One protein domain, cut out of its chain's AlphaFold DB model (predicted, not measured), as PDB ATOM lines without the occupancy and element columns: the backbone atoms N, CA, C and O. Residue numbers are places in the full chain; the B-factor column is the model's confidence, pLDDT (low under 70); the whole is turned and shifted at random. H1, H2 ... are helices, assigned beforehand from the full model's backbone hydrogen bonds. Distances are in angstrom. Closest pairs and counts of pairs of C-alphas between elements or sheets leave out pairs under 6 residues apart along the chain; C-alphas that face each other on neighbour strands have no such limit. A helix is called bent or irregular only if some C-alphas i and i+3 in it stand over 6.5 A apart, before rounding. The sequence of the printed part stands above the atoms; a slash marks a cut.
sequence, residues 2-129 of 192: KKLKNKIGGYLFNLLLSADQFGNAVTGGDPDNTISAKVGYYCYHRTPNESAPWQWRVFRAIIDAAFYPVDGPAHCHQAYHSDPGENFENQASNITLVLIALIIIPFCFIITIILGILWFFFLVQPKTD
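What this domain is: This is residues 2 to 129 of the 192 residues of an uncharacterized protein of marine bacterium AO1-C (UniProt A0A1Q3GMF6). Two longer helices, H3 and H5, lie side by side, and the short helices H2 and H4 cross each other and pack on H3; the long H1 meets this body only near its last residues, and its residues 2 to 16 stick out. The printed part has 128 residues with five named helices, H1 to H5 in order, and no named strand: all helix. It is compact, with a radius of gyration of the C-alphas of 14.8 A, and elongated, spanning 44 by 27 by 26 A.

Where its parts are: Find C-alpha 2 at (-23.142, 5.569, -10.881); from there H1, residues 2 to 26, runs 36.1 A. Next come H2, residues 35 to 45, 14.7 A, and H3, residues 54 to 71, 23.1 A. H3 is irregular, with C-alphas 66 and 69 7.5 A apart, and has a kink of 40 degrees near residue 65. H4 is residues 75 to 82, 10.2 A. H5, residues 94 to 120, runs 37.2 A to C-alpha 120 at (-40.886, 16.002, -22.381), with a kink of 27 degrees near residue 105.

How they stand to each other: Look first at H3, which touches H5 at a shallow tilt of 24 degrees, the same way; their closest C-alphas, Ala 66 and Thr 112, are 4.5 A apart. H2 touches H4 about perpendicular, at 87 degrees, closest at C-alphas 37 and 80, 3.9 A. With residues 56 to 63 alone H3 touches H2, closest at C-alphas 56 and 39, 6.0 A. With residues 20 to 24 alone H1 touches H2, closest at C-alphas 24 and 35, 5.1 A. H1 is apart from H3 and H4. Every O i to N i+4 pair is within hydrogen-bond range in H1, H2 and H4; H3 has 12 of 14 and H5 22 of 23.

The domain as a whole: Lys 2 and Asn 94 have the C-alphas farthest apart, 46.3 A. The printed part has no cut, and the link from H4 to H5 is long. Look for pLDDT under 70 at residues 2 to 6, 47 to 50, 85 and 90.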
ATOM      1  N   LYS A   2     -22.355   6.495 -10.018       50.41
ATOM      2  CA  LYS A   2     -23.142   5.569 -10.881       50.41
ATOM      3  C   LYS A   2     -23.671   4.320 -10.148       50.41
ATOM      4  O   LYS A   2     -24.857   4.034 -10.217       50.41
ATOM      5  N   LYS A   3     -22.835   3.639  -9.349       52.72
ATOM      6  CA  LYS A   3     -23.263   2.474  -8.542       52.72
ATOM      7  C   LYS A   3     -24.364   2.798  -7.516       52.72
ATOM      8  O   LYS A   3     -25.215   1.954  -7.274       52.72
ATOM      9  N   LEU A   4     -24.359   4.000  -6.929       47.09
ATOM     10  CA  LEU A   4     -25.367   4.417  -5.944       47.09
ATOM     11  C   LEU A   4     -26.691   4.805  -6.624       47.09
ATOM     12  O   LEU A   4     -27.741   4.372  -6.168       47.09
ATOM     13  N   LYS A   5     -26.634   5.517  -7.762       51.50
ATOM     14  CA  LYS A   5     -27.809   5.790  -8.612       51.50
ATOM     15  C   LYS A   5     -28.481   4.496  -9.090       51.50
ATOM     16  O   LYS A   5     -29.698   4.395  -9.026       51.50
ATOM     17  N   ASN A   6     -27.696   3.483  -9.464       66.62
ATOM     18  CA  ASN A   6     -28.227   2.176  -9.872       66.62
ATOM     19  C   ASN A   6     -28.880   1.415  -8.708       66.62
ATOM     20  O   ASN A   6     -29.883   0.740  -8.911       66.62
ATOM     21  N   LYS A   7     -28.347   1.542  -7.483       71.12
ATOM     22  CA  LYS A   7     -28.964   0.948  -6.288       71.12
ATOM     23  C   LYS A   7     -30.282   1.633  -5.922       71.12
ATOM     24  O   LYS A   7     -31.265   0.940  -5.715       71.12
ATOM     25  N   ILE A   8     -30.315   2.968  -5.886       70.69
ATOM     26  CA  ILE A   8     -31.538   3.737  -5.587       70.69
ATOM     27  C   ILE A   8     -32.622   3.452  -6.631       70.69
ATOM     28  O   ILE A   8     -33.763   3.194  -6.261       70.69
ATOM     29  N   GLY A   9     -32.257   3.417  -7.918       76.06
ATOM     30  CA  GLY A   9     -33.176   3.022  -8.986       76.06
ATOM     31  C   GLY A   9     -33.720   1.603  -8.804       76.06
ATOM     32  O   GLY A   9     -34.910   1.385  -8.986       76.06
ATOM     33  N   GLY A  10     -32.878   0.659  -8.368       79.81
ATOM     34  CA  GLY A  10     -33.308  -0.704  -8.043       79.81
ATOM     35  C   GLY A  10     -34.284  -0.774  -6.864       79.81
ATOM     36  O   GLY A  10     -35.290  -1.465  -6.953       79.81
ATOM     37  N   TYR A  11     -34.037  -0.031  -5.779       81.31
ATOM     38  CA  TYR A  11     -34.961   0.012  -4.638       81.31
ATOM     39  C   TYR A  11     -36.305   0.641  -5.003       81.31
ATOM     40  O   TYR A  11     -37.342   0.114  -4.613       81.31
ATOM     41  N   LEU A  12     -36.290   1.736  -5.767       79.00
ATOM     42  CA  LEU A  12     -37.516   2.375  -6.229       79.00
ATOM     43  C   LEU A  12     -38.301   1.453  -7.167       79.00
ATOM     44  O   LEU A  12     -39.511   1.332  -7.018       79.00
ATOM     45  N   PHE A  13     -37.617   0.763  -8.083       81.81
ATOM     46  CA  PHE A  13     -38.241  -0.238  -8.946       81.81
ATOM     47  C   PHE A  13     -38.906  -1.350  -8.131       81.81
ATOM     48  O   PHE A  13     -40.076  -1.639  -8.352       81.81
ATOM     49  N   ASN A  14     -38.202  -1.917  -7.148       86.69
ATOM     50  CA  ASN A  14     -38.760  -2.964  -6.292       86.69
ATOM     51  C   ASN A  14     -39.952  -2.459  -5.471       86.69
ATOM     52  O   ASN A  14     -40.937  -3.171  -5.341       86.69
ATOM     53  N   LEU A  15     -39.892  -1.230  -4.949       85.19
ATOM     54  CA  LEU A  15     -41.006  -0.632  -4.214       85.19
ATOM     55  C   LEU A  15     -42.253  -0.490  -5.098       85.19
ATOM     56  O   LEU A  15     -43.349  -0.831  -4.666       85.19
ATOM     57  N   LEU A  16     -42.083  -0.001  -6.329       86.88
ATOM     58  CA  LEU A  16     -43.178   0.148  -7.287       86.88
ATOM     59  C   LEU A  16     -43.732  -1.210  -7.730       86.88
ATOM     60  O   LEU A  16     -44.946  -1.371  -7.796       86.88
ATOM     61  N   LEU A  17     -42.855  -2.190  -7.967       89.25
ATOM     62  CA  LEU A  17     -43.241  -3.562  -8.291       89.25
ATOM     63  C   LEU A  17     -44.067  -4.185  -7.159       89.25
ATOM     64  O   LEU A  17     -45.152  -4.700  -7.405       89.25
ATOM     65  N   SER A  18     -43.599  -4.076  -5.913       90.38
ATOM     66  CA  SER A  18     -44.320  -4.591  -4.749       90.38
ATOM     67  C   SER A  18     -45.642  -3.863  -4.504       90.38
ATOM     68  O   SER A  18     -46.593  -4.482  -4.041       90.38
ATOM     69  N   ALA A  19     -45.734  -2.567  -4.816       88.56
ATOM     70  CA  ALA A  19     -46.995  -1.832  -4.733       88.56
ATOM     71  C   ALA A  19     -48.017  -2.316  -5.779       88.56
ATOM     72  O   ALA A  19     -49.193  -2.468  -5.453       88.56
ATOM     73  N   ASP A  20     -47.572  -2.594  -7.008       91.25
ATOM     74  CA  ASP A  20     -48.405  -3.175  -8.071       91.25
ATOM     75  C   ASP A  20     -48.892  -4.586  -7.679       91.25
ATOM     76  O   ASP A  20     -50.094  -4.859  -7.664       91.25
ATOM     77  N   GLN A  21     -47.975  -5.446  -7.229       93.94
ATOM     78  CA  GLN A  21     -48.276  -6.784  -6.701       93.94
ATOM     79  C   GLN A  21     -49.257  -6.746  -5.519       93.94
ATOM     80  O   GLN A  21     -50.235  -7.493  -5.484       93.94
ATOM     81  N   PHE A  22     -49.061  -5.821  -4.575       93.44
ATOM     82  CA  PHE A  22     -49.986  -5.621  -3.460       93.44
ATOM     83  C   PHE A  22     -51.382  -5.211  -3.943       93.44
ATOM     84  O   PHE A  22     -52.386  -5.739  -3.461       93.44
ATOM     85  N   GLY A  23     -51.460  -4.310  -4.926       91.62
ATOM     86  CA  GLY A  23     -52.722  -3.938  -5.555       91.62
ATOM     87  C   GLY A  23     -53.428  -5.140  -6.186       91.62
ATOM     88  O   GLY A  23     -54.631  -5.318  -5.987       91.62
ATOM     89  N   ASN A  24     -52.689  -6.006  -6.884       93.19
ATOM     90  CA  ASN A  24     -53.245  -7.235  -7.443       93.19
ATOM     91  C   ASN A  24     -53.787  -8.162  -6.342       93.19
ATOM     92  O   ASN A  24     -54.941  -8.592  -6.428       93.19
ATOM     93  N   ALA A  25     -53.011  -8.383  -5.278       92.25
ATOM     94  CA  ALA A  25     -53.390  -9.226  -4.143       92.25
ATOM     95  C   ALA A  25     -54.677  -8.748  -3.451       92.25
ATOM     96  O   ALA A  25     -55.593  -9.534  -3.211       92.25
ATOM     97  N   VAL A  26     -54.808  -7.440  -3.191       91.44
ATOM     98  CA  VAL A  26     -56.011  -6.854  -2.562       91.44
ATOM     99  C   VAL A  26     -57.258  -7.015  -3.439       91.44
ATOM    100  O   VAL A  26     -58.377  -7.072  -2.927       91.44
ATOM    101  N   THR A  27     -57.092  -7.139  -4.756       90.62
ATOM    102  CA  THR A  27     -58.205  -7.387  -5.691       90.62
ATOM    103  C   THR A  27     -58.549  -8.874  -5.855       90.62
ATOM    104  O   THR A  27     -59.408  -9.213  -6.674       90.62
ATOM    105  N   GLY A  28     -57.901  -9.751  -5.082       87.12
ATOM    106  CA  GLY A  28     -58.069 -11.207  -5.112       87.12
ATOM    107  C   GLY A  28     -57.071 -11.945  -6.006       87.12
ATOM    108  O   GLY A  28     -57.109 -13.163  -6.055       87.12
ATOM    109  N   GLY A  29     -56.167 -11.239  -6.692       88.31
ATOM    110  CA  GLY A  29     -55.166 -11.863  -7.558       88.31
ATOM    111  C   GLY A  29     -54.036 -12.570  -6.803       88.31
ATOM    112  O   GLY A  29     -53.854 -12.391  -5.602       88.31
ATOM    113  N   ASP A  30     -53.246 -13.341  -7.548       90.19
ATOM    114  CA  ASP A  30     -52.005 -13.946  -7.054       90.19
ATOM    115  C   ASP A  30     -51.005 -12.850  -6.616       90.19
ATOM    116  O   ASP A  30     -50.734 -11.938  -7.408       90.19
ATOM    117  N   PRO A  31     -50.478 -12.886  -5.377       90.44
ATOM    118  CA  PRO A  31     -49.586 -11.852  -4.861       90.44
ATOM    119  C   PRO A  31     -48.250 -11.743  -5.604       90.44
ATOM    120  O   PRO A  31     -47.618 -10.692  -5.513       90.44
ATOM    121  N   ASP A  32     -47.830 -12.769  -6.344       88.44
ATOM    122  CA  ASP A  32     -46.588 -12.724  -7.120       88.44
ATOM    123  C   ASP A  32     -46.784 -12.043  -8.492       88.44
ATOM    124  O   ASP A  32     -45.820 -11.581  -9.107       88.44
ATOM    125  N   ASN A  33     -48.038 -11.855  -8.920       91.19
ATOM    126  CA  ASN A  33     -48.405 -11.210 -10.179       91.19
ATOM    127  C   ASN A  33     -48.677  -9.709 -10.042       91.19
ATOM    128  O   ASN A  33     -49.351  -9.246  -9.122       91.19
ATOM    129  N   THR A  34     -48.255  -8.947 -11.048       93.94
ATOM    130  CA  THR A  34     -48.633  -7.534 -11.202       93.94
ATOM    131  C   THR A  34     -50.043  -7.365 -11.791       93.94
ATOM    132  O   THR A  34     -50.539  -8.220 -12.533       93.94
ATOM    133  N   ILE A  35     -50.703  -6.226 -11.534       94.19
ATOM    134  CA  ILE A  35     -51.969  -5.865 -12.196       94.19
ATOM    135  C   ILE A  35     -51.745  -5.761 -13.707       94.19
ATOM    136  O   ILE A  35     -52.580  -6.212 -14.494       94.19
ATOM    137  N   SER A  36     -50.612  -5.199 -14.132       94.56
ATOM    138  CA  SER A  36     -50.258  -5.080 -15.549       94.56
ATOM    139  C   SER A  36     -50.106  -6.448 -16.231       94.56
ATOM    140  O   SER A  36     -50.635  -6.625 -17.334       94.56
ATOM    141  N   ALA A  37     -49.494  -7.441 -15.568       93.75
ATOM    142  CA  ALA A  37     -49.444  -8.824 -16.043       93.75
ATOM    143  C   ALA A  37     -50.830  -9.478 -16.078       93.75
ATOM    144  O   ALA A  37     -51.167 -10.120 -17.074       93.75
ATOM    145  N   LYS A  38     -51.676  -9.258 -15.059       92.81
ATOM    146  CA  LYS A  38     -53.072  -9.734 -15.049       92.81
ATOM    147  C   LYS A  38     -53.852  -9.176 -16.240       92.81
ATOM    148  O   LYS A  38     -54.462  -9.933 -16.989       92.81
ATOM    149  N   VAL A  39     -53.784  -7.869 -16.481       93.50
ATOM    150  CA  VAL A  39     -54.417  -7.232 -17.647       93.50
ATOM    151  C   VAL A  39     -53.867  -7.810 -18.958       93.50
ATOM    152  O   VAL A  39     -54.641  -8.087 -19.880       93.50
ATOM    153  N   GLY A  40     -52.556  -8.057 -19.029       92.50
ATOM    154  CA  GLY A  40     -51.902  -8.735 -20.147       92.50
ATOM    155  C   GLY A  40     -52.449 -10.141 -20.402       92.50
ATOM    156  O   GLY A  40     -52.839 -10.450 -21.528       92.50
ATOM    157  N   TYR A  41     -52.557 -10.967 -19.362       91.38
ATOM    158  CA  TYR A  41     -53.129 -12.312 -19.436       91.38
ATOM    159  C   TYR A  41     -54.553 -12.289 -20.002       91.38
ATOM    160  O   TYR A  41     -54.856 -13.016 -20.952       91.38
ATOM    161  N   TYR A  42     -55.417 -11.416 -19.473       90.06
ATOM    162  CA  TYR A  42     -56.804 -11.311 -19.925       90.06
ATOM    163  C   TYR A  42     -56.927 -10.821 -21.372       90.06
ATOM    164  O   TYR A  42     -57.809 -11.289 -22.085       90.06
ATOM    165  N   CYS A  43     -56.056  -9.913 -21.822       89.88
ATOM    166  CA  CYS A  43     -56.132  -9.365 -23.178       89.88
ATOM    167  C   CYS A  43     -55.472 -10.242 -24.251       89.88
ATOM    168  O   CYS A  43     -55.928 -10.225 -25.391       89.88
ATOM    169  N   TYR A  44     -54.401 -10.967 -23.918       85.75
ATOM    170  CA  TYR A  44     -53.564 -11.647 -24.916       85.75
ATOM    171  C   TYR A  44     -53.560 -13.173 -24.812       85.75
ATOM    172  O   TYR A  44     -53.261 -13.831 -25.806       85.75
ATOM    173  N   HIS A  45     -53.857 -13.746 -23.642       82.38
ATOM    174  CA  HIS A  45     -53.721 -15.189 -23.420       82.38
ATOM    175  C   HIS A  45     -55.055 -15.892 -23.165       82.38
ATOM    176  O   HIS A  45     -55.360 -16.892 -23.804       82.38
ATOM    177  N   ARG A  46     -55.872 -15.365 -22.249       78.44
ATOM    178  CA  ARG A  46     -57.143 -15.987 -21.862       78.44
ATOM    179  C   ARG A  46     -58.173 -15.977 -22.989       78.44
ATOM    180  O   ARG A  46     -58.935 -16.923 -23.156       78.44
ATOM    181  N   THR A  47     -58.233 -14.873 -23.717       69.94
ATOM    182  CA  THR A  47     -59.101 -14.699 -24.877       69.94
ATOM    183  C   THR A  47     -58.235 -14.267 -26.050       69.94
ATOM    184  O   THR A  47     -57.379 -13.403 -25.847       69.94
ATOM    185  N   PRO A  48     -58.426 -14.819 -27.259       61.94
ATOM    186  CA  PRO A  48     -57.671 -14.389 -28.427       61.94
ATOM    187  C   PRO A  48     -57.983 -12.917 -28.761       61.94
ATOM    188  O   PRO A  48     -58.972 -12.600 -29.415       61.94
ATOM    189  N   ASN A  49     -57.108 -12.014 -28.312       62.62
ATOM    190  CA  ASN A  49     -57.040 -10.602 -28.691       62.62
ATOM    191  C   ASN A  49     -58.378  -9.831 -28.563       62.62
ATOM    192  O   ASN A  49     -58.790  -9.450 -27.467       62.62
ATOM    193  N   GLU A  50     -59.060  -9.560 -29.681       62.44
ATOM    194  CA  GLU A  50     -60.192  -8.627 -29.777       62.44
ATOM    195  C   GLU A  50     -61.443  -9.099 -29.034       62.44
ATOM    196  O   GLU A  50     -62.302  -8.277 -28.700       62.44
ATOM    197  N   SER A  51     -61.518 -10.395 -28.720       75.06
ATOM    198  CA  SER A  51     -62.599 -10.985 -27.933       75.06
ATOM    199  C   SER A  51     -62.433 -10.782 -26.422       75.06
ATOM    200  O   SER A  51     -63.273 -11.251 -25.654       75.06
ATOM    201  N   ALA A  52     -61.359 -10.122 -25.972       83.25
ATOM    202  CA  ALA A  52     -61.208  -9.754 -24.571       83.25
ATOM    203  C   ALA A  52     -62.347  -8.816 -24.135       83.25
ATOM    204  O   ALA A  52     -62.669  -7.871 -24.870       83.25
ATOM    205  N   PRO A  53     -62.942  -9.020 -22.941       88.25
ATOM    206  CA  PRO A  53     -63.963  -8.115 -22.428       88.25
ATOM    207  C   PRO A  53     -63.464  -6.669 -22.438       88.25
ATOM    208  O   PRO A  53     -62.308  -6.386 -22.107       88.25
ATOM    209  N   TRP A  54     -64.338  -5.745 -22.835       91.62
ATOM    210  CA  TRP A  54     -63.965  -4.356 -23.102       91.62
ATOM    211  C   TRP A  54     -63.307  -3.673 -21.895       91.62
ATOM    212  O   TRP A  54     -62.415  -2.850 -22.086       91.62
ATOM    213  N   GLN A  55     -63.680  -4.050 -20.667       93.19
ATOM    214  CA  GLN A  55     -63.105  -3.517 -19.431       93.19
ATOM    215  C   GLN A  55     -61.590  -3.749 -19.381       93.19
ATOM    216  O   GLN A  55     -60.819  -2.822 -19.145       93.19
ATOM    217  N   TRP A  56     -61.151  -4.972 -19.691       93.25
ATOM    218  CA  TRP A  56     -59.733  -5.328 -19.733       93.25
ATOM    219  C   TRP A  56     -58.995  -4.580 -20.837       93.25
ATOM    220  O   TRP A  56     -57.871  -4.127 -20.634       93.25
ATOM    221  N   ARG A  57     -59.649  -4.374 -21.987       92.75
ATOM    222  CA  ARG A  57     -59.084  -3.590 -23.093       92.75
ATOM    223  C   ARG A  57     -58.897  -2.119 -22.718       92.75
ATOM    224  O   ARG A  57     -57.898  -1.531 -23.126       92.75
ATOM    225  N   VAL A  58     -59.819  -1.546 -21.940       95.25
ATOM    226  CA  VAL A  58     -59.708  -0.182 -21.401       95.25
ATOM    227  C   VAL A  58     -58.564  -0.097 -20.397       95.25
ATOM    228  O   VAL A  58     -57.713   0.777 -20.533       95.25
ATOM    229  N   PHE A  59     -58.479  -1.031 -19.447       96.06
ATOM    230  CA  PHE A  59     -57.367  -1.080 -18.494       96.06
ATOM    231  C   PHE A  59     -56.016  -1.202 -19.196       96.06
ATOM    232  O   PHE A  59     -55.100  -0.450 -18.881       96.06
ATOM    233  N   ARG A  60     -55.918  -2.075 -20.207       95.69
ATOM    234  CA  ARG A  60     -54.722  -2.204 -21.043       95.69
ATOM    235  C   ARG A  60     -54.359  -0.875 -21.695       95.69
ATOM    236  O   ARG A  60     -53.211  -0.472 -21.616       95.69
ATOM    237  N   ALA A  61     -55.322  -0.197 -22.319       95.38
ATOM    238  CA  ALA A  61     -55.064   1.074 -22.989       95.38
ATOM    239  C   ALA A  61     -54.560   2.149 -22.013       95.38
ATOM    240  O   ALA A  61     -53.625   2.872 -22.343       95.38
ATOM    241  N   ILE A  62     -55.139   2.225 -20.810       97.06
ATOM    242  CA  ILE A  62     -54.722   3.171 -19.766       97.06
ATOM    243  C   ILE A  62     -53.295   2.868 -19.294       97.06
ATOM    244  O   ILE A  62     -52.462   3.772 -19.263       97.06
ATOM    245  N   ILE A  63     -53.004   1.610 -18.948       96.38
ATOM    246  CA  ILE A  63     -51.686   1.211 -18.436       96.38
ATOM    247  C   ILE A  63     -50.621   1.358 -19.528       96.38
ATOM    248  O   ILE A  63     -49.594   1.993 -19.297       96.38
ATOM    249  N   ASP A  64     -50.868   0.830 -20.730       95.88
ATOM    250  CA  ASP A  64     -49.918   0.920 -21.842       95.88
ATOM    251  C   ASP A  64     -49.611   2.386 -22.186       95.88
ATOM    252  O   ASP A  64     -48.455   2.718 -22.438       95.88
ATOM    253  N   ALA A  65     -50.607   3.282 -22.143       95.94
ATOM    254  CA  ALA A  65     -50.392   4.712 -22.360       95.94
ATOM    255  C   ALA A  65     -49.560   5.358 -21.241       95.94
ATOM    256  O   ALA A  65     -48.638   6.118 -21.533       95.94
ATOM    257  N   ALA A  66     -49.850   5.040 -19.975       95.50
ATOM    258  CA  ALA A  66     -49.126   5.593 -18.833       95.50
ATOM    259  C   ALA A  66     -47.639   5.209 -18.849       95.50
ATOM    260  O   ALA A  66     -46.783   6.045 -18.560       95.50
ATOM    261  N   PHE A  67     -47.326   3.966 -19.224       95.00
ATOM    262  CA  PHE A  67     -45.958   3.444 -19.250       95.00
ATOM    263  C   PHE A  67     -45.234   3.630 -20.588       95.00
ATOM    264  O   PHE A  67     -44.014   3.444 -20.637       95.00
ATOM    265  N   TYR A  68     -45.928   4.051 -21.652       94.81
ATOM    266  CA  TYR A  68     -45.341   4.246 -22.979       94.81
ATOM    267  C   TYR A  68     -44.008   5.017 -22.971       94.81
ATOM    268  O   TYR A  68     -43.061   4.534 -23.597       94.81
ATOM    269  N   PRO A  69     -43.849   6.143 -22.241       93.56
ATOM    270  CA  PRO A  69     -42.624   6.936 -22.324       93.56
ATOM    271  C   PRO A  69     -41.352   6.232 -21.822       93.56
ATOM    272  O   PRO A  69     -40.249   6.682 -22.125       93.56
ATOM    273  N   VAL A  70     -41.489   5.144 -21.058       90.56
ATOM    274  CA  VAL A  70     -40.367   4.357 -20.519       90.56
ATOM    275  C   VAL A  70     -40.328   2.960 -21.127       90.56
ATOM    276  O   VAL A  70     -39.261   2.446 -21.461       90.56
ATOM    277  N   ASP A  71     -41.484   2.319 -21.263       89.81
ATOM    278  CA  ASP A  71     -41.558   0.914 -21.646       89.81
ATOM    279  C   ASP A  71     -41.828   0.679 -23.127       89.81
ATOM    280  O   ASP A  71     -41.570  -0.426 -23.607       89.81
ATOM    281  N   GLY A  72     -42.243   1.717 -23.853       90.88
ATOM    282  CA  GLY A  72     -42.669   1.600 -25.239       90.88
ATOM    283  C   GLY A  72     -44.039   0.917 -25.367       90.88
ATOM    284  O   GLY A  72     -44.818   0.886 -24.412       90.88
ATOM    285  N   PRO A  73     -44.381   0.397 -26.556       91.38
ATOM    286  CA  PRO A  73     -45.693  -0.191 -26.808       91.38
ATOM    287  C   PRO A  73     -45.896  -1.533 -26.080       91.38
ATOM    288  O   PRO A  73     -44.957  -2.303 -25.889       91.38
ATOM    289  N   ALA A  74     -47.156  -1.854 -25.764       91.25
ATOM    290  CA  ALA A  74     -47.598  -3.147 -25.226       91.25
ATOM    291  C   ALA A  74     -46.969  -3.546 -23.873       91.25
ATOM    292  O   ALA A  74     -46.595  -4.708 -23.676       91.25
ATOM    293  N   HIS A  75     -46.884  -2.605 -22.929       92.94
ATOM    294  CA  HIS A  75     -46.393  -2.836 -21.567       92.94
ATOM    295  C   HIS A  75     -47.085  -4.033 -20.887       92.94
ATOM    296  O   HIS A  75     -46.402  -4.955 -20.448       92.94
ATOM    297  N   CYS A  76     -48.422  -4.095 -20.871       93.38
ATOM    298  CA  CYS A  76     -49.170  -5.188 -20.235       93.38
ATOM    299  C   CYS A  76     -48.858  -6.563 -20.842       93.38
ATOM    300  O   CYS A  76     -48.758  -7.559 -20.127       93.38
ATOM    301  N   HIS A  77     -48.678  -6.640 -22.167       91.44
ATOM    302  CA  HIS A  77     -48.302  -7.897 -22.823       91.44
ATOM    303  C   HIS A  77     -46.932  -8.375 -22.338       91.44
ATOM    304  O   HIS A  77     -46.725  -9.554 -22.061       91.44
ATOM    305  N   GLN A  78     -45.988  -7.444 -22.227       89.50
ATOM    306  CA  GLN A  78     -44.637  -7.744 -21.780       89.50
ATOM    307  C   GLN A  78     -44.585  -8.083 -20.291       89.50
ATOM    308  O   GLN A  78     -43.808  -8.958 -19.914       89.50
ATOM    309  N   ALA A  79     -45.400  -7.423 -19.466       91.06
ATOM    310  CA  ALA A  79     -45.551  -7.732 -18.049       91.06
ATOM    311  C   ALA A  79     -46.023  -9.180 -17.864       91.06
ATOM    312  O   ALA A  79     -45.376  -9.941 -17.157       91.06
ATOM    313  N   TYR A  80     -47.032  -9.612 -18.628       91.12
ATOM    314  CA  TYR A  80     -47.474 -11.010 -18.626       91.12
ATOM    315  C   TYR A  80     -46.338 -11.989 -18.964       91.12
ATOM    316  O   TYR A  80     -46.134 -12.979 -18.270       91.12
ATOM    317  N   HIS A  81     -45.533 -11.700 -19.993       87.94
ATOM    318  CA  HIS A  81     -44.364 -12.539 -20.289       87.94
ATOM    319  C   HIS A  81     -43.261 -12.415 -19.238       87.94
ATOM    320  O   HIS A  81     -42.383 -13.273 -19.209       87.94
ATOM    321  N   SER A  82     -43.239 -11.365 -18.417       85.38
ATOM    322  CA  SER A  82     -42.229 -11.135 -17.377       85.38
ATOM    323  C   SER A  82     -42.465 -11.961 -16.114       85.38
ATOM    324  O   SER A  82     -41.468 -12.278 -15.465       85.38
ATOM    325  N   ASP A  83     -43.701 -12.430 -15.920       81.94
ATOM    326  CA  ASP A  83     -44.172 -13.267 -14.808       81.94
ATOM    327  C   ASP A  83     -44.445 -14.724 -15.286       81.94
ATOM    328  O   ASP A  83     -45.592 -15.179 -15.352       81.94
ATOM    329  N   PRO A  84     -43.420 -15.483 -15.745       70.75
ATOM    330  CA  PRO A  84     -43.617 -16.815 -16.304       70.75
ATOM    331  C   PRO A  84     -43.923 -17.851 -15.220       70.75
ATOM    332  O   PRO A  84     -43.109 -18.086 -14.332       70.75
ATOM    333  N   GLY A  85     -45.019 -18.587 -15.402       69.75
ATOM    334  CA  GLY A  85     -45.369 -19.717 -14.536       69.75
ATOM    335  C   GLY A  85     -46.193 -19.340 -13.310       69.75
ATOM    336  O   GLY A  85     -46.502 -20.224 -12.518       69.75
ATOM    337  N   GLU A  86     -46.579 -18.072 -13.189       81.12
ATOM    338  CA  GLU A  86     -47.501 -17.618 -12.157       81.12
ATOM    339  C   GLU A  86     -48.951 -18.009 -12.476       81.12
ATOM    340  O   GLU A  86     -49.342 -18.162 -13.642       81.12
ATOM    341  N   ASN A  87     -49.775 -18.150 -11.436       82.69
ATOM    342  CA  ASN A  87     -51.175 -18.520 -11.601       82.69
ATOM    343  C   ASN A  87     -52.028 -17.274 -11.841       82.69
ATOM    344  O   ASN A  87     -52.168 -16.397 -10.991       82.69
ATOM    345  N   PHE A  88     -52.664 -17.210 -13.007       82.56
ATOM    346  CA  PHE A  88     -53.635 -16.163 -13.299       82.56
ATOM    347  C   PHE A  88     -55.048 -16.671 -13.033       82.56
ATOM    348  O   PHE A  88     -55.455 -17.721 -13.529       82.56
ATOM    349  N   GLU A  89     -55.821 -15.907 -12.260       75.88
ATOM    350  CA  GLU A  89     -57.200 -16.268 -11.949       75.88
ATOM    351  C   GLU A  89     -58.039 -16.426 -13.220       75.88
ATOM    352  O   GLU A  89     -58.154 -15.519 -14.054       75.88
ATOM    353  N   ASN A  90     -58.706 -17.573 -13.324       68.81
ATOM    354  CA  ASN A  90     -59.524 -17.918 -14.477       68.81
ATOM    355  C   ASN A  90     -60.905 -17.273 -14.466       68.81
ATOM    356  O   ASN A  90     -61.659 -17.510 -15.402       68.81
ATOM    357  N   GLN A  91     -61.265 -16.433 -13.492       73.00
ATOM    358  CA  GLN A  91     -62.493 -15.625 -13.487       73.00
ATOM    359  C   GLN A  91     -62.275 -14.371 -12.640       73.00
ATOM    360  O   GLN A  91     -61.758 -14.464 -11.536       73.00
ATOM    361  N   ALA A  92     -62.687 -13.211 -13.148       80.06
ATOM    362  CA  ALA A  92     -62.730 -11.983 -12.369       80.06
ATOM    363  C   ALA A  92     -64.188 -11.599 -12.151       80.06
ATOM    364  O   ALA A  92     -64.966 -11.530 -13.104       80.06
ATOM    365  N   SER A  93     -64.553 -11.353 -10.896       86.56
ATOM    366  CA  SER A  93     -65.886 -10.868 -10.555       86.56
ATOM    367  C   SER A  93     -66.054  -9.395 -10.951       86.56
ATOM    368  O   SER A  93     -65.077  -8.658 -11.107       86.56
ATOM    369  N   ASN A  94     -67.299  -8.920 -11.051       90.38
ATOM    370  CA  ASN A  94     -67.562  -7.491 -11.263       90.38
ATOM    371  C   ASN A  94     -66.971  -6.625 -10.136       90.38
ATOM    372  O   ASN A  94     -66.480  -5.531 -10.398       90.38
ATOM    373  N   ILE A  95     -66.962  -7.134  -8.899       90.19
ATOM    374  CA  ILE A  95     -66.348  -6.462  -7.745       90.19
ATOM    375  C   ILE A  95     -64.837  -6.331  -7.960       90.19
ATOM    376  O   ILE A  95     -64.291  -5.242  -7.804       90.19
ATOM    377  N   THR A  96     -64.174  -7.405  -8.401       90.62
ATOM    378  CA  THR A  96     -62.745  -7.399  -8.747       90.62
ATOM    379  C   THR A  96     -62.432  -6.328  -9.793       90.62
ATOM    380  O   THR A  96     -61.486  -5.567  -9.619       90.62
ATOM    381  N   LEU A  97     -63.247  -6.211 -10.850       92.31
ATOM    382  CA  LEU A  97     -63.060  -5.187 -11.885       92.31
ATOM    383  C   LEU A  97     -63.180  -3.761 -11.332       92.31
ATOM    384  O   LEU A  97     -62.396  -2.896 -11.716       92.31
ATOM    385  N   VAL A  98     -64.132  -3.516 -10.427       94.19
ATOM    386  CA  VAL A  98     -64.297  -2.207  -9.777       94.19
ATOM    387  C   VAL A  98     -63.092  -1.882  -8.897       94.19
ATOM    388  O   VAL A  98     -62.546  -0.787  -9.003       94.19
ATOM    389  N   LEU A  99     -62.633  -2.827  -8.071       93.94
ATOM    390  CA  LEU A  99     -61.460  -2.628  -7.215       93.94
ATOM    391  C   LEU A  99     -60.195  -2.366  -8.043       93.94
ATOM    392  O   LEU A  99     -59.450  -1.435  -7.748       93.94
ATOM    393  N   ILE A 100     -59.992  -3.129  -9.120       94.12
ATOM    394  CA  ILE A 100     -58.884  -2.915 -10.058       94.12
ATOM    395  C   ILE A 100     -58.974  -1.518 -10.688       94.12
ATOM    396  O   ILE A 100     -57.970  -0.811 -10.735       94.12
ATOM    397  N   ALA A 101     -60.157  -1.077 -11.124       95.38
ATOM    398  CA  ALA A 101     -60.337   0.260 -11.693       95.38
ATOM    399  C   ALA A 101     -59.989   1.376 -10.692       95.38
ATOM    400  O   ALA A 101     -59.320   2.342 -11.065       95.38
ATOM    401  N   LEU A 102     -60.396   1.224  -9.425       95.50
ATOM    402  CA  LEU A 102     -60.087   2.167  -8.344       95.50
ATOM    403  C   LEU A 102     -58.584   2.287  -8.064       95.50
ATOM    404  O   LEU A 102     -58.157   3.319  -7.560       95.50
ATOM    405  N   ILE A 103     -57.787   1.272  -8.404       94.56
ATOM    406  CA  ILE A 103     -56.325   1.301  -8.277       94.56
ATOM    407  C   ILE A 103     -55.678   1.837  -9.561       94.56
ATOM    408  O   ILE A 103     -54.892   2.783  -9.508       94.56
ATOM    409  N   ILE A 104     -56.032   1.274 -10.724       95.12
ATOM    410  CA  ILE A 104     -55.418   1.607 -12.020       95.12
ATOM    411  C   ILE A 104     -55.577   3.090 -12.339       95.12
ATOM    412  O   ILE A 104     -54.596   3.733 -12.700       95.12
ATOM    413  N   ILE A 105     -56.792   3.634 -12.234       95.25
ATOM    414  CA  ILE A 105     -57.094   4.990 -12.708       95.25
ATOM    415  C   ILE A 105     -56.256   6.056 -11.979       95.25
ATOM    416  O   ILE A 105     -55.528   6.782 -12.662       95.25
ATOM    417  N   PRO A 106     -56.290   6.173 -10.635       95.12
ATOM    418  CA  PRO A 106     -55.507   7.197  -9.946       95.12
ATOM    419  C   PRO A 106     -54.000   6.969 -10.090       95.12
ATOM    420  O   PRO A 106     -53.249   7.928 -10.269       95.12
ATOM    421  N   PHE A 107     -53.542   5.714 -10.062       93.94
ATOM    422  CA  PHE A 107     -52.116   5.411 -10.142       93.94
ATOM    423  C   PHE A 107     -51.543   5.708 -11.533       93.94
ATOM    424  O   PHE A 107     -50.528   6.396 -11.655       93.94
ATOM    425  N   CYS A 108     -52.233   5.281 -12.594       95.00
ATOM    426  CA  CYS A 108     -51.828   5.569 -13.968       95.00
ATOM    427  C   CYS A 108     -51.917   7.062 -14.289       95.00
ATOM    428  O   CYS A 108     -51.083   7.560 -15.040       95.00
ATOM    429  N   PHE A 109     -52.867   7.800 -13.703       96.00
ATOM    430  CA  PHE A 109     -52.926   9.257 -13.845       96.00
ATOM    431  C   PHE A 109     -51.658   9.930 -13.295       96.00
ATOM    432  O   PHE A 109     -51.019  10.715 -13.996       96.00
ATOM    433  N   ILE A 110     -51.239   9.562 -12.080       94.44
ATOM    434  CA  ILE A 110     -50.012  10.083 -11.457       94.44
ATOM    435  C   ILE A 110     -48.775   9.698 -12.282       94.44
ATOM    436  O   ILE A 110     -47.940  10.555 -12.575       94.44
ATOM    437  N   ILE A 111     -48.671   8.433 -12.701       92.75
ATOM    438  CA  ILE A 111     -47.557   7.946 -13.529       92.75
ATOM    439  C   ILE A 111     -47.486   8.692 -14.857       92.75
ATOM    440  O   ILE A 111     -46.401   9.113 -15.249       92.75
ATOM    441  N   THR A 112     -48.621   8.905 -15.524       95.25
ATOM    442  CA  THR A 112     -48.677   9.614 -16.808       95.25
ATOM    443  C   THR A 112     -48.139  11.036 -16.668       95.25
ATOM    444  O   THR A 112     -47.361  11.477 -17.510       95.25
ATOM    445  N   ILE A 113     -48.492  11.747 -15.590       95.62
ATOM    446  CA  ILE A 113     -47.958  13.089 -15.318       95.62
ATOM    447  C   ILE A 113     -46.440  13.028 -15.121       95.62
ATOM    448  O   ILE A 113     -45.704  13.771 -15.767       95.62
ATOM    449  N   ILE A 114     -45.956  12.133 -14.255       94.06
ATOM    450  CA  ILE A 114     -44.527  12.037 -13.929       94.06
ATOM    451  C   ILE A 114     -43.713  11.641 -15.167       94.06
ATOM    452  O   ILE A 114     -42.775  12.345 -15.540       94.06
ATOM    453  N   LEU A 115     -44.063  10.529 -15.815       93.00
ATOM    454  CA  LEU A 115     -43.336  10.018 -16.976       93.00
ATOM    455  C   LEU A 115     -43.489  10.934 -18.190       93.00
ATOM    456  O   LEU A 115     -42.530  11.093 -18.937       93.00
ATOM    457  N   GLY A 116     -44.642  11.588 -18.351       93.19
ATOM    458  CA  GLY A 116     -44.866  12.595 -19.385       93.19
ATOM    459  C   GLY A 116     -43.940  13.801 -19.229       93.19
ATOM    460  O   GLY A 116     -43.305  14.205 -20.199       93.19
ATOM    461  N   ILE A 117     -43.784  14.326 -18.007       95.12
ATOM    462  CA  ILE A 117     -42.824  15.403 -17.716       95.12
ATOM    463  C   ILE A 117     -41.392  14.935 -18.002       95.12
ATOM    464  O   ILE A 117     -40.646  15.616 -18.702       95.12
ATOM    465  N   LEU A 118     -40.998  13.761 -17.499       94.25
ATOM    466  CA  LEU A 118     -39.648  13.233 -17.718       94.25
ATOM    467  C   LEU A 118     -39.347  13.018 -19.207       94.25
ATOM    468  O   LEU A 118     -38.230  13.282 -19.652       94.25
ATOM    469  N   TRP A 119     -40.331  12.561 -19.974       93.12
ATOM    470  CA  TRP A 119     -40.203  12.349 -21.410       93.12
ATOM    471  C   TRP A 119     -40.131  13.659 -22.186       93.12
ATOM    472  O   TRP A 119     -39.283  13.790 -23.065       93.12
ATOM    473  N   PHE A 120     -40.938  14.655 -21.808       95.06
ATOM    474  CA  PHE A 120     -40.886  16.002 -22.381       95.06
ATOM    475  C   PHE A 120     -39.497  16.644 -22.228       95.06
ATOM    476  O   PHE A 120     -39.011  17.301 -23.144       95.06
ATOM    477  N   PHE A 121     -38.818  16.398 -21.103       95.62
ATOM    478  CA  PHE A 121     -37.433  16.826 -20.873       95.62
ATOM    479  C   PHE A 121     -36.369  15.843 -21.403       95.62
ATOM    480  O   PHE A 121     -35.191  15.991 -21.082       95.62
ATOM    481  N   PHE A 122     -36.756  14.840 -22.201       91.50
ATOM    482  CA  PHE A 122     -35.877  13.810 -22.775       91.50
ATOM    483  C   PHE A 122     -35.046  13.023 -21.742       91.50
ATOM    484  O   PHE A 122     -33.995  12.470 -22.067       91.50
ATOM    485  N   LEU A 123     -35.510  12.948 -20.491       90.44
ATOM    486  CA  LEU A 123     -34.843  12.203 -19.417       90.44
ATOM    487  C   LEU A 123     -35.139  10.700 -19.475       90.44
ATOM    488  O   LEU A 123     -34.372   9.899 -18.941       90.44
ATOM    489  N   VAL A 124     -36.246  10.322 -20.116       90.88
ATOM    490  CA  VAL A 124     -36.632   8.935 -20.394       90.88
ATOM    491  C   VAL A 124     -36.983   8.788 -21.868       90.88
ATOM    492  O   VAL A 124     -37.399   9.754 -22.507       90.88
ATOM    493  N   GLN A 125     -36.794   7.590 -22.411       88.81
ATOM    494  CA  GLN A 125     -37.153   7.262 -23.786       88.81
ATOM    495  C   GLN A 125     -37.821   5.886 -23.839       88.81
ATOM    496  O   GLN A 125     -37.417   4.992 -23.084       88.81
ATOM    497  N   PRO A 126     -38.809   5.703 -24.733       90.31
ATOM    498  CA  PRO A 126     -39.457   4.418 -24.923       90.31
ATOM    499  C   PRO A 126     -38.437   3.397 -25.422       90.31
ATOM    500  O   PRO A 126     -37.683   3.664 -26.360       90.31
ATOM    501  N   LYS A 127     -38.424   2.208 -24.819       86.94
ATOM    502  CA  LYS A 127     -37.588   1.106 -25.312       86.94
ATOM    503  C   LYS A 127     -38.173   0.548 -26.610       86.94
ATOM    504  O   LYS A 127     -39.331   0.135 -26.636       86.94
ATOM    505  N   THR A 128     -37.372   0.520 -27.670       78.50
ATOM    506  CA  THR A 128     -37.775   0.088 -29.022       78.50
ATOM    507  C   THR A 128     -37.254  -1.302 -29.399       78.50
ATOM    508  O   THR A 128     -37.714  -1.893 -30.368       78.50
ATOM    509  N   ASP A 129     -36.332  -1.854 -28.616       74.06
ATOM    510  CA  ASP A 129     -35.580  -3.087 -28.868       74.06
ATOM    511  C   ASP A 129     -36.148  -4.330 -28.158       74.06
ATOM    512  O   ASP A 129     -35.648  -5.444 -28.318       74.06
TER     513      ASP A 129